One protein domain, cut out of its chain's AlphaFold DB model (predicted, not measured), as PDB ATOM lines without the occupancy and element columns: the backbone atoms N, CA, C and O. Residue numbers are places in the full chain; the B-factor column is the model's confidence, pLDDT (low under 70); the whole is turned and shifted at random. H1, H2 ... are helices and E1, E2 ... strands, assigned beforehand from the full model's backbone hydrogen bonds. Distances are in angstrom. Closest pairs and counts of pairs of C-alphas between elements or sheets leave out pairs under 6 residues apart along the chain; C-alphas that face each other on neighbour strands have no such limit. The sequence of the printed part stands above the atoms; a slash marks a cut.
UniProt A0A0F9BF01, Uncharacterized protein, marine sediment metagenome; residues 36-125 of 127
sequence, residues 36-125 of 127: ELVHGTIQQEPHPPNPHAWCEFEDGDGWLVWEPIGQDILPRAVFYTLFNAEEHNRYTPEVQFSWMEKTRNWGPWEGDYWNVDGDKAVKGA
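This is residues 36 to 125 of the 127 residues of an uncharacterized protein of marine sediment metagenome (UniProt A0A0F9BF01). A strongly twisted sheet of five strands curls round the short helix H1, and the longer helix H2 packs on the sheet at E1 and E5. A small hairpin of E6 and E7 packs on the first residues of E2; its turn and the turn between E2 and E3 hold the two ends of the longest distance. The printed part has 90 residues with two named helices and seven named strands, in the order E1 E2 E3 E4 H1 E5 H2 E6 E7; the class is mixed, helices and strands. The large sheet runs E4 E3 E2 E1 E5, all antiparallel, and so are E6 and E7. The whole is compact, with a radius of gyration of the C-alphas of 13.5 A, and only just flat, spanning 43 by 37 by 20 A.

In the large sheet, E1 is residues 36 to 42, 17.3 A long, and begins at C-alpha 36 at (38.912, 10.297, 45.231). E2, residues 50 to 59, is the longest strand at 27.3 A. E3 is residues 62 to 67, 16.3 A, E4 residues 72 to 75, 10.0 A, and E5 residues 86 to 91, 15.0 A. H1 is residues 76 to 83, 10.7 A, and H2 residues 93 to 103, 15.3 A, ending at C-alpha 103 at (29.632, 23.402, 54.951). E6, residues 114 to 116, and E7, residues 122 to 124, are 7.1 A each; C-alpha 124 is at (31.654, 29.131, 36.239).

E1 to E4 form a meander, each strand the antiparallel neighbour of the one before. E1 and E2 form a hairpin at 141 degrees, with N 38 and O 54 within hydrogen-bond range at 2.8 A. E2 and E3 form another, with N 64 and O 57 at 2.8 A, as do E3 and E4, with N 65 and O 74 at 2.8 A. E5 is an edge strand beside E1, with N 39 and O 89 at 2.9 A. The sheet curls round H1, which is on it; the closest C-alphas of H1 and E3 are those of Arg 76 and Leu 64, 4.9 A. H2 is on the sheet too; its closest C-alpha pair with E1 is Pro 93 and Glu 36, 6.7 A. The helices H1 and H2 are apart, and the arrangement is three layers, helices on both faces of a sheet. In both, every O i to N i+4 pair is within hydrogen-bond range. In the hairpin of E6 and E7, N 115 and O 123 are 2.8 A apart; the closest C-alphas of E7 and E2 are those of Gly 124 and Asn 50, 5.2 A.

The two C-alphas farthest apart are those of Asp 61 and Gly 118, 44.7 A. The printed part has no cut, and no link is long. The mean pLDDT of the printed part is 92.1, and residue 118 alone is under 70.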
ATOM      1  N   GLU A  36      38.728   8.917  44.806       98.00
ATOM      2  CA  GLU A  36      38.912  10.297  45.231       98.00
ATOM      3  C   GLU A  36      37.890  11.189  44.525       98.00
ATOM      4  O   GLU A  36      37.661  11.068  43.317       98.00
ATOM      5  N   LEU A  37      37.270  12.096  45.278       98.38
ATOM      6  CA  LEU A  37      36.372  13.110  44.741       98.38
ATOM      7  C   LEU A  37      37.202  14.244  44.142       98.38
ATOM      8  O   LEU A  37      38.038  14.836  44.824       98.38
ATOM      9  N   VAL A  38      36.923  14.592  42.891       98.50
ATOM     10  CA  VAL A  38      37.549  15.718  42.203       98.50
ATOM     11  C   VAL A  38      36.509  16.796  41.952       98.50
ATOM     12  O   VAL A  38      35.432  16.531  41.416       98.50
ATOM     13  N   HIS A  39      36.838  18.028  42.330       98.12
ATOM     14  CA  HIS A  39      36.103  19.218  41.931       98.12
ATOM     15  C   HIS A  39      36.902  19.983  40.885       98.12
ATOM     16  O   HIS A  39      38.097  20.246  41.052       98.12
ATOM     17  N   GLY A  40      36.219  20.418  39.835       96.94
ATOM     18  CA  GLY A  40      36.846  21.277  38.854       96.94
ATOM     19  C   GLY A  40      35.885  21.854  37.841       96.94
ATOM     20  O   GLY A  40      34.743  22.171  38.176       96.94
ATOM     21  N   THR A  41      36.344  22.003  36.606       96.56
ATOM     22  CA  THR A  41      35.535  22.494  35.491       96.56
ATOM     23  C   THR A  41      35.609  21.534  34.321       96.56
ATOM     24  O   THR A  41      36.644  20.933  34.064       96.56
ATOM     25  N   ILE A  42      34.508  21.417  33.592       95.25
ATOM     26  CA  ILE A  42      34.468  20.854  32.243       95.25
ATOM     27  C   ILE A  42      34.074  21.956  31.268       95.25
ATOM     28  O   ILE A  42      33.549  22.990  31.676       95.25
ATOM     29  N   GLN A  43      34.222  21.678  29.978       92.25
ATOM     30  CA  GLN A  43      33.979  22.607  28.881       92.25
ATOM     31  C   GLN A  43      34.969  23.777  28.874       92.25
ATOM     32  O   GLN A  43      35.445  24.267  29.893       92.25
ATOM     33  N   GLN A  44      35.267  24.223  27.666       83.44
ATOM     34  CA  GLN A  44      36.007  25.443  27.396       83.44
ATOM     35  C   GLN A  44      35.466  26.037  26.098       83.44
ATOM     36  O   GLN A  44      34.476  25.533  25.549       83.44
ATOM     37  N   GLU A  45      36.116  27.088  25.599       76.25
ATOM     38  CA  GLU A  45      35.604  27.842  24.461       76.25
ATOM     39  C   GLU A  45      35.173  26.966  23.278       76.25
ATOM     40  O   GLU A  45      35.882  26.021  22.916       76.25
ATOM     41  N   PRO A  46      34.005  27.251  22.666       83.31
ATOM     42  CA  PRO A  46      33.188  28.474  22.773       83.31
ATOM     43  C   PRO A  46      32.154  28.482  23.922       83.31
ATOM     44  O   PRO A  46      31.231  29.301  23.925       83.31
ATOM     45  N   HIS A  47      32.222  27.511  24.838       86.31
ATOM     46  CA  HIS A  47      31.331  27.437  25.991       86.31
ATOM     47  C   HIS A  47      32.049  27.915  27.257       86.31
ATOM     48  O   HIS A  47      33.233  27.621  27.440       86.31
ATOM     49  N   PRO A  48      31.345  28.624  28.159       87.19
ATOM     50  CA  PRO A  48      31.939  29.017  29.426       87.19
ATOM     51  C   PRO A  48      32.332  27.768  30.235       87.19
ATOM     52  O   PRO A  48      31.611  26.766  30.171       87.19
ATOM     53  N   PRO A  49      33.416  27.827  31.031       91.38
ATOM     54  CA  PRO A  49      33.757  26.761  31.962       91.38
ATOM     55  C   PRO A  49      32.561  26.408  32.847       91.38
ATOM     56  O   PRO A  49      31.932  27.280  33.454       91.38
ATOM     57  N   ASN A  50      32.234  25.125  32.911       92.69
ATOM     58  CA  ASN A  50      31.122  24.599  33.681       92.69
ATOM     59  C   ASN A  50      31.661  23.868  34.920       92.69
ATOM     60  O   ASN A  50      32.283  22.814  34.760       92.69
ATOM     61  N   PRO A  51      31.447  24.390  36.142       95.38
ATOM     62  CA  PRO A  51      31.847  23.712  37.364       95.38
ATOM     63  C   PRO A  51      31.234  22.322  37.452       95.38
ATOM     64  O   PRO A  51      30.044  22.120  37.201       95.38
ATOM     65  N   HIS A  52      32.075  21.360  37.799       96.69
ATOM     66  CA  HIS A  52      31.738  19.951  37.774       96.69
ATOM     67  C   HIS A  52      32.444  19.193  38.889       96.69
ATOM     68  O   HIS A  52      33.411  19.674  39.485       96.69
ATOM     69  N   ALA A  53      31.955  17.986  39.144       98.00
ATOM     70  CA  ALA A  53      32.591  17.031  40.032       98.00
ATOM     71  C   ALA A  53      32.557  15.636  39.407       98.00
ATOM     72  O   ALA A  53      31.592  15.288  38.724       98.00
ATOM     73  N   TRP A  54      33.609  14.859  39.639       98.44
ATOM     74  CA  TRP A  54      33.760  13.476  39.183       98.44
ATOM     75  C   TRP A  54      34.569  12.677  40.206       98.44
ATOM     76  O   TRP A  54      35.122  13.254  41.144       98.44
ATOM     77  N   CYS A  55      34.627  11.356  40.043       98.25
ATOM     78  CA  CYS A  55      35.443  10.494  40.900       98.25
ATOM     79  C   CYS A  55      36.596   9.906  40.099       98.25
ATOM     80  O   CYS A  55      36.406   9.519  38.948       98.25
ATOM     81  N   GLU A  56      37.768   9.795  40.710       98.25
ATOM     82  CA  GLU A  56      38.928   9.129  40.124       98.25
ATOM     83  C   GLU A  56      39.386   7.959  40.972       98.25
ATOM     84  O   GLU A  56      39.345   8.021  42.198       98.25
ATOM     85  N   PHE A  57      39.834   6.895  40.317       97.31
ATOM     86  CA  PHE A  57      40.358   5.708  40.977       97.31
ATOM     87  C   PHE A  57      41.338   4.969  40.071       97.31
ATOM     88  O   PHE A  57      41.286   5.083  38.844       97.31
ATOM     89  N   GLU A  58      42.234   4.201  40.682       96.00
ATOM     90  CA  GLU A  58      43.084   3.252  39.967       96.00
ATOM     91  C   GLU A  58      42.346   1.919  39.792       96.00
ATOM     92  O   GLU A  58      41.753   1.399  40.738       96.00
ATOM     93  N   ASP A  59      42.406   1.350  38.588       92.50
ATOM     94  CA  ASP A  59      41.973  -0.023  38.310       92.50
ATOM     95  C   ASP A  59      42.966  -0.688  37.350       92.50
ATOM     96  O   ASP A  59      43.258  -0.176  36.264       92.50
ATOM     97  N   GLY A  60      43.515  -1.832  37.765       89.06
ATOM     98  CA  GLY A  60      44.576  -2.526  37.039       89.06
ATOM     99  C   GLY A  60      45.799  -1.634  36.801       89.06
ATOM    100  O   GLY A  60      46.492  -1.258  37.742       89.06
ATOM    101  N   ASP A  61      46.059  -1.314  35.531       86.81
ATOM    102  CA  ASP A  61      47.270  -0.614  35.084       86.81
ATOM    103  C   ASP A  61      47.059   0.894  34.826       86.81
ATOM    104  O   ASP A  61      47.909   1.541  34.206       86.81
ATOM    105  N   GLY A  62      45.930   1.485  35.238       94.06
ATOM    106  CA  GLY A  62      45.681   2.895  34.939       94.06
ATOM    107  C   GLY A  62      44.611   3.591  35.769       94.06
ATOM    108  O   GLY A  62      43.835   2.983  36.500       94.06
ATOM    109  N   TRP A  63      44.580   4.915  35.611       96.94
ATOM    110  CA  TRP A  63      43.593   5.791  36.233       96.94
ATOM    111  C   TRP A  63      42.315   5.868  35.403       96.94
ATOM    112  O   TRP A  63      42.349   6.150  34.196       96.94
ATOM    113  N   LEU A  64      41.188   5.691  36.080       97.69
ATOM    114  CA  LEU A  64      39.842   5.811  35.543       97.69
ATOM    115  C   LEU A  64      39.107   6.982  36.204       97.69
ATOM    116  O   LEU A  64      39.415   7.393  37.321       97.69
ATOM    117  N   VAL A  65      38.132   7.520  35.478       98.00
ATOM    118  CA  VAL A  65      37.194   8.546  35.927       98.00
ATOM    119  C   VAL A  65      35.791   7.968  35.849       98.00
ATOM    120  O   VAL A  65      35.396   7.488  34.786       98.00
ATOM    121  N   TRP A  66      35.026   8.072  36.932       97.38
ATOM    122  CA  TRP A  66      33.576   7.924  36.889       97.38
ATOM    123  C   TRP A  66      32.910   9.296  36.740       97.38
ATOM    124  O   TRP A  66      33.050  10.168  37.603       97.38
ATOM    125  N   GLU A  67      32.187   9.492  35.636       95.44
ATOM    126  CA  GLU A  67      31.444  10.720  35.348       95.44
ATOM    127  C   GLU A  67      29.992  10.579  35.844       95.44
ATOM    128  O   GLU A  67      29.243   9.734  35.339       95.44
ATOM    129  N   PRO A  68      29.554  11.386  36.827       95.00
ATOM    130  CA  PRO A  68      28.301  11.141  37.528       95.00
ATOM    131  C   PRO A  68      27.039  11.372  36.700       95.00
ATOM    132  O   PRO A  68      25.988  10.876  37.107       95.00
ATOM    133  N   ILE A  69      27.066  12.136  35.607       92.50
ATOM    134  CA  ILE A  69      25.856  12.510  34.858       92.50
ATOM    135  C   ILE A  69      25.493  11.453  33.810       92.50
ATOM    136  O   ILE A  69      24.349  11.003  33.779       92.50
ATOM    137  N   GLY A  70      26.447  11.034  32.984       89.12
ATOM    138  CA  GLY A  70      26.349   9.926  32.033       89.12
ATOM    139  C   GLY A  70      26.501   8.551  32.689       89.12
ATOM    140  O   GLY A  70      26.032   7.558  32.141       89.12
ATOM    141  N   GLN A  71      27.045   8.500  33.913       93.19
ATOM    142  CA  GLN A  71      27.383   7.264  34.638       93.19
ATOM    143  C   GLN A  71      28.460   6.437  33.921       93.19
ATOM    144  O   GLN A  71      28.468   5.205  33.993       93.19
ATOM    145  N   ASP A  72      29.354   7.127  33.222       91.81
ATOM    146  CA  ASP A  72      30.388   6.526  32.395       91.81
ATOM    147  C   ASP A  72      31.667   6.302  33.187       91.81
ATOM    148  O   ASP A  72      32.024   7.114  34.039       91.81
ATOM    149  N   ILE A  73      32.379   5.222  32.863       95.56
ATOM    150  CA  ILE A  73      33.745   4.997  33.337       95.56
ATOM    151  C   ILE A  73      34.676   5.165  32.144       95.56
ATOM    152  O   ILE A  73      34.581   4.438  31.155       95.56
ATOM    153  N   LEU A  74      35.573   6.140  32.230       95.69
ATOM    154  CA  LEU A  74      36.477   6.512  31.149       95.69
ATOM    155  C   LEU A  74      37.921   6.477  31.644       95.69
ATOM    156  O   LEU A  74      38.178   6.858  32.784       95.69
ATOM    157  N   PRO A  75      38.900   6.109  30.800       97.38
ATOM    158  CA  PRO A  75      40.296   6.376  31.117       97.38
ATOM    159  C   PRO A  75      40.495   7.865  31.396       97.38
ATOM    160  O   PRO A  75      39.991   8.705  30.646       97.38
ATOM    161  N   ARG A  76      41.263   8.207  32.435       97.44
ATOM    162  CA  ARG A  76      41.438   9.600  32.876       97.44
ATOM    163  C   ARG A  76      41.846  10.530  31.732       97.44
ATOM    164  O   ARG A  76      41.209  11.552  31.503       97.44
ATOM    165  N   ALA A  77      42.836  10.133  30.933       96.88
ATOM    166  CA  ALA A  77      43.281  10.917  29.778       96.88
ATOM    167  C   ALA A  77      42.162  11.168  28.746       96.88
ATOM    168  O   ALA A  77      42.083  12.250  28.158       96.88
ATOM    169  N   VAL A  78      41.275  10.186  28.543       96.38
ATOM    170  CA  VAL A  78      40.120  10.311  27.644       96.38
ATOM    171  C   VAL A  78      39.110  11.297  28.217       96.38
ATOM    172  O   VAL A  78      38.669  12.172  27.483       96.38
ATOM    173  N   PHE A  79      38.784  11.208  29.510       97.06
ATOM    174  CA  PHE A  79      37.856  12.138  30.159       97.06
ATOM    175  C   PHE A  79      38.334  13.593  30.053       97.06
ATOM    176  O   PHE A  79      37.598  14.450  29.562       97.06
ATOM    177  N   TYR A  80      39.590  13.859  30.422       96.88
ATOM    178  CA  TYR A  80      40.151  15.212  30.390       96.88
ATOM    179  C   TYR A  80      40.168  15.791  28.977       96.88
ATOM    180  O   TYR A  80      39.840  16.958  28.788       96.88
ATOM    181  N   THR A  81      40.470  14.966  27.973       95.75
ATOM    182  CA  THR A  81      40.467  15.400  26.570       95.75
ATOM    183  C   THR A  81      39.048  15.621  26.045       95.75
ATOM    184  O   THR A  81      38.772  16.634  25.412       95.75
ATOM    185  N   LEU A  82      38.134  14.680  26.298       94.12
ATOM    186  CA  LEU A  82      36.777  14.703  25.751       94.12
ATOM    187  C   LEU A  82      35.944  15.848  26.333       94.12
ATOM    188  O   LEU A  82      35.199  16.504  25.607       94.12
ATOM    189  N   PHE A  83      36.074  16.086  27.637       94.44
ATOM    190  CA  PHE A  83      35.299  17.099  28.345       94.44
ATOM    191  C   PHE A  83      36.043  18.419  28.518       94.44
ATOM    192  O   PHE A  83      35.447  19.360  29.033       94.44
ATOM    193  N   ASN A  84      37.305  18.516  28.080       96.06
ATOM    194  CA  ASN A  84      38.205  19.617  28.438       96.06
ATOM    195  C   ASN A  84      38.204  19.841  29.957       96.06
ATOM    196  O   ASN A  84      37.940  20.945  30.429       96.06
ATOM    197  N   ALA A  85      38.380  18.755  30.712       96.75
ATOM    198  CA  ALA A  85      38.321  18.814  32.161       96.75
ATOM    199  C   ALA A  85      39.586  19.473  32.722       96.75
ATOM    200  O   ALA A  85      40.703  19.170  32.301       96.75
ATOM    201  N   GLU A  86      39.395  20.341  33.703       96.69
ATOM    202  CA  GLU A  86      40.449  20.966  34.488       96.69
ATOM    203  C   GLU A  86      40.167  20.666  35.959       96.69
ATOM    204  O   GLU A  86      39.097  20.992  36.475       96.69
ATOM    205  N   GLU A  87      41.104  19.988  36.617       97.19
ATOM    206  CA  GLU A  87      41.043  19.688  38.046       97.19
ATOM    207  C   GLU A  87      41.468  20.914  38.851       97.19
ATOM    208  O   GLU A  87      42.517  21.495  38.584       97.19
ATOM    209  N   HIS A  88      40.669  21.271  39.858       96.81
ATOM    210  CA  HIS A  88      40.976  22.378  40.765       96.81
ATOM    211  C   HIS A  88      41.298  21.870  42.167       96.81
ATOM    212  O   HIS A  88      42.257  22.327  42.778       96.81
ATOM    213  N   ASN A  89      40.512  20.914  42.674       97.69
ATOM    214  CA  ASN A  89      40.707  20.327  43.998       97.69
ATOM    215  C   ASN A  89      40.377  18.831  44.013       97.69
ATOM    216  O   ASN A  89      39.517  18.366  43.262       97.69
ATOM    217  N   ARG A  90      41.016  18.104  44.930       97.56
ATOM    218  CA  ARG A  90      40.878  16.658  45.117       97.56
ATOM    219  C   ARG A  90      40.748  16.312  46.592       97.56
ATOM    220  O   ARG A  90      41.430  16.900  47.430       97.56
ATOM    221  N   TYR A  91      39.903  15.333  46.889       97.56
ATOM    222  CA  TYR A  91      39.551  14.965  48.252       97.56
ATOM    223  C   TYR A  91      39.475  13.446  48.408       97.56
ATOM    224  O   TYR A  91      38.766  12.769  47.663       97.56
ATOM    225  N   THR A  92      40.153  12.919  49.430       96.88
ATOM    226  CA  THR A  92      39.877  11.564  49.925       96.88
ATOM    227  C   THR A  92      38.495  11.530  50.596       96.88
ATOM    228  O   THR A  92      37.988  12.594  50.988       96.88
ATOM    229  N   PRO A  93      37.886  10.347  50.797       95.62
ATOM    230  CA  PRO A  93      36.602  10.231  51.490       95.62
ATOM    231  C   PRO A  93      36.573  10.922  52.867       95.62
ATOM    232  O   PRO A  93      35.589  11.574  53.217       95.62
ATOM    233  N   GLU A  94      37.662  10.855  53.640       95.75
ATOM    234  CA  GLU A  94      37.763  11.477  54.967       95.75
ATOM    235  C   GLU A  94      37.780  13.010  54.891       95.75
ATOM    236  O   GLU A  94      37.131  13.699  55.691       95.75
ATOM    237  N   VAL A  95      38.515  13.556  53.918       96.81
ATOM    238  CA  VAL A  95      38.590  15.005  53.701       96.81
ATOM    239  C   VAL A  95      37.246  15.525  53.194       96.81
ATOM    240  O   VAL A  95      36.745  16.523  53.713       96.81
ATOM    241  N   GLN A  96      36.620  14.816  52.250       96.56
ATOM    242  CA  GLN A  96      35.264  15.106  51.785       96.56
ATOM    243  C   GLN A  96      34.266  15.134  52.952       96.56
ATOM    244  O   GLN A  96      33.486  16.081  53.072       96.56
ATOM    245  N   PHE A  97      34.284  14.123  53.826       95.50
ATOM    246  CA  PHE A  97      33.355  14.046  54.953       95.50
ATOM    247  C   PHE A  97      33.505  15.253  55.890       95.50
ATOM    248  O   PHE A  97      32.513  15.872  56.283       95.50
ATOM    249  N   SER A  98      34.751  15.641  56.173       97.06
ATOM    250  CA  SER A  98      35.070  16.816  56.993       97.06
ATOM    251  C   SER A  98      34.519  18.111  56.383       97.06
ATOM    252  O   SER A  98      33.980  18.968  57.090       97.06
ATOM    253  N   TRP A  99      34.607  18.257  55.058       97.62
ATOM    254  CA  TRP A  99      34.023  19.396  54.357       97.62
ATOM    255  C   TRP A  99      32.502  19.415  54.435       97.62
ATOM    256  O   TRP A  99      31.929  20.445  54.791       97.62
ATOM    257  N   MET A 100      31.847  18.288  54.160       96.69
ATOM    258  CA  MET A 100      30.388  18.182  54.213       96.69
ATOM    259  C   MET A 100      29.832  18.490  55.607       96.69
ATOM    260  O   MET A 100      28.796  19.151  55.729       96.69
ATOM    261  N   GLU A 101      30.514  18.051  56.668       96.31
ATOM    262  CA  GLU A 101      30.136  18.378  58.045       96.31
ATOM    263  C   GLU A 101      30.185  19.892  58.296       96.31
ATOM    264  O   GLU A 101      29.250  20.463  58.873       96.31
ATOM    265  N   LYS A 102      31.250  20.547  57.820       96.81
ATOM    266  CA  LYS A 102      31.496  21.980  58.004       96.81
ATOM    267  C   LYS A 102      30.551  22.860  57.184       96.81
ATOM    268  O   LYS A 102      30.056  23.861  57.697       96.81
ATOM    269  N   THR A 103      30.325  22.527  55.916       95.00
ATOM    270  CA  THR A 103      29.632  23.402  54.951       95.00
ATOM    271  C   THR A 103      28.164  23.046  54.758       95.00
ATOM    272  O   THR A 103      27.400  23.872  54.261       95.00
ATOM    273  N   ARG A 104      27.759  21.830  55.154       94.88
ATOM    274  CA  ARG A 104      26.414  21.278  54.928       94.88
ATOM    275  C   ARG A 104      26.013  21.258  53.446       94.88
ATOM    276  O   ARG A 104      24.829  21.353  53.129       94.88
ATOM    277  N   ASN A 105      26.983  21.124  52.539       94.69
ATOM    278  CA  ASN A 105      26.761  20.947  51.105       94.69
ATOM    279  C   ASN A 105      27.806  19.997  50.486       94.69
ATOM    280  O   ASN A 105      28.838  19.713  51.091       94.69
ATOM    281  N   TRP A 106      27.535  19.518  49.270       96.06
ATOM    282  CA  TRP A 106      28.398  18.584  48.527       96.06
ATOM    283  C   TRP A 106      29.525  19.259  47.740       96.06
ATOM    284  O   TRP A 106      30.272  18.593  47.034       96.06
ATOM    285  N   GLY A 107      29.636  20.579  47.842       94.81
ATOM    286  CA  GLY A 107      30.559  21.386  47.069       94.81
ATOM    287  C   GLY A 107      29.855  22.274  46.040       94.81
ATOM    288  O   GLY A 107      28.623  22.255  45.928       94.81
ATOM    289  N   PRO A 108      30.645  23.063  45.297       94.69
ATOM    290  CA  PRO A 108      32.083  23.269  45.505       94.69
ATOM    291  C   PRO A 108      32.374  23.969  46.850       94.69
ATOM    292  O   PRO A 108      31.538  24.704  47.374       94.69
ATOM    293  N   TRP A 109      33.532  23.689  47.454       94.75
ATOM    294  CA  TRP A 109      33.889  24.212  48.786       94.75
ATOM    295  C   TRP A 109      34.960  25.300  48.747       94.75
ATOM    296  O   TRP A 109      35.013  26.141  49.644       94.75
ATOM    297  N   GLU A 110      35.810  25.269  47.724       93.00
ATOM    298  CA  GLU A 110      37.033  26.058  47.620       93.00
ATOM    299  C   GLU A 110      37.266  26.481  46.166       93.00
ATOM    300  O   GLU A 110      36.641  25.943  45.250       93.00
ATOM    301  N   GLY A 111      38.178  27.429  45.961       87.50
ATOM    302  CA  GLY A 111      38.545  27.952  44.644       87.50
ATOM    303  C   GLY A 111      37.688  29.128  44.174       87.50
ATOM    304  O   GLY A 111      36.658  29.454  44.760       87.50
ATOM    305  N   ASP A 112      38.155  29.774  43.110       88.00
ATOM    306  CA  ASP A 112      37.566  30.957  42.471       88.00
ATOM    307  C   ASP A 112      37.000  30.657  41.070       88.00
ATOM    308  O   ASP A 112      36.557  31.559  40.366       88.00
ATOM    309  N   TYR A 113      36.960  29.381  40.676       85.00
ATOM    310  CA  TYR A 113      36.448  28.907  39.385       85.00
ATOM    311  C   TYR A 113      34.917  28.817  39.323       85.00
ATOM    312  O   TYR A 113      34.352  28.474  38.280       85.00
ATOM    313  N   TRP A 114      34.226  29.118  40.423       88.31
ATOM    314  CA  TRP A 114      32.777  29.029  40.534       88.31
ATOM    315  C   TRP A 114      32.186  30.226  41.276       88.31
ATOM    316  O   TRP A 114      32.830  30.861  42.104       88.31
ATOM    317  N   ASN A 115      30.923  30.509  40.979       85.25
ATOM    318  CA  ASN A 115      30.086  31.466  41.683       85.25
ATOM    319  C   ASN A 115      28.665  30.916  41.815       85.25
ATOM    320  O   ASN A 115      28.260  29.994  41.105       85.25
ATOM    321  N   VAL A 116      27.903  31.510  42.728       78.44
ATOM    322  CA  VAL A 116      26.475  31.244  42.887       78.44
ATOM    323  C   VAL A 116      25.710  32.383  42.226       78.44
ATOM    324  O   VAL A 116      25.897  33.543  42.596       78.44
ATOM    325  N   ASP A 117      24.882  32.068  41.232       75.94
ATOM    326  CA  ASP A 117      24.024  33.070  40.596       75.94
ATOM    327  C   ASP A 117      22.806  33.433  41.473       75.94
ATOM    328  O   ASP A 117      22.605  32.905  42.571       75.94
ATOM    329  N   GLY A 118      21.976  34.368  40.998       64.81
ATOM    330  CA  GLY A 118      20.771  34.808  41.715       64.81
ATOM    331  C   GLY A 118      19.755  33.690  41.989       64.81
ATOM    332  O   GLY A 118      18.984  33.800  42.945       64.81
ATOM    333  N   ASP A 119      19.809  32.597  41.222       73.38
ATOM    334  CA  ASP A 119      18.948  31.417  41.357       73.38
ATOM    335  C   ASP A 119      19.563  30.340  42.265       73.38
ATOM    336  O   ASP A 119      19.021  29.242  42.411       73.38
ATOM    337  N   LYS A 120      20.682  30.659  42.926       73.06
ATOM    338  CA  LYS A 120      21.460  29.749  43.774       73.06
ATOM    339  C   LYS A 120      22.073  28.566  43.020       73.06
ATOM    340  O   LYS A 120      22.428  27.566  43.647       73.06
ATOM    341  N   ALA A 121      22.218  28.666  41.699       75.44
ATOM    342  CA  ALA A 121      22.891  27.653  40.902       75.44
ATOM    343  C   ALA A 121      24.404  27.908  40.864       75.44
ATOM    344  O   ALA A 121      24.861  29.050  40.789       75.44
ATOM    345  N   VAL A 122      25.186  26.825  40.885       77.75
ATOM    346  CA  VAL A 122      26.641  26.885  40.701       77.75
ATOM    347  C   VAL A 122      26.937  27.142  39.222       77.75
ATOM    348  O   VAL A 122      26.459  26.413  38.350       77.75
ATOM    349  N   LYS A 123      27.712  28.190  38.940       79.19
ATOM    350  CA  LYS A 123      28.134  28.615  37.599       79.19
ATOM    351  C   LYS A 123      29.629  28.873  37.576       79.19
ATOM    352  O   LYS A 123      30.205  29.187  38.613       79.19
ATOM    353  N   GLY A 124      30.250  28.762  36.404       73.38
ATOM    354  CA  GLY A 124      31.654  29.131  36.239       73.38
ATOM    355  C   GLY A 124      31.857  30.603  36.569       73.38
ATOM    356  O   GLY A 124      30.998  31.433  36.258       73.38
ATOM    357  N   ALA A 125      32.973  30.936  37.210       71.50
ATOM    358  CA  ALA A 125      33.357  32.331  37.343       71.50
ATOM    359  C   ALA A 125      33.629  32.902  35.944       71.50
ATOM    360  O   ALA A 125      34.442  32.364  35.192       71.50
TER     361      ALA A 125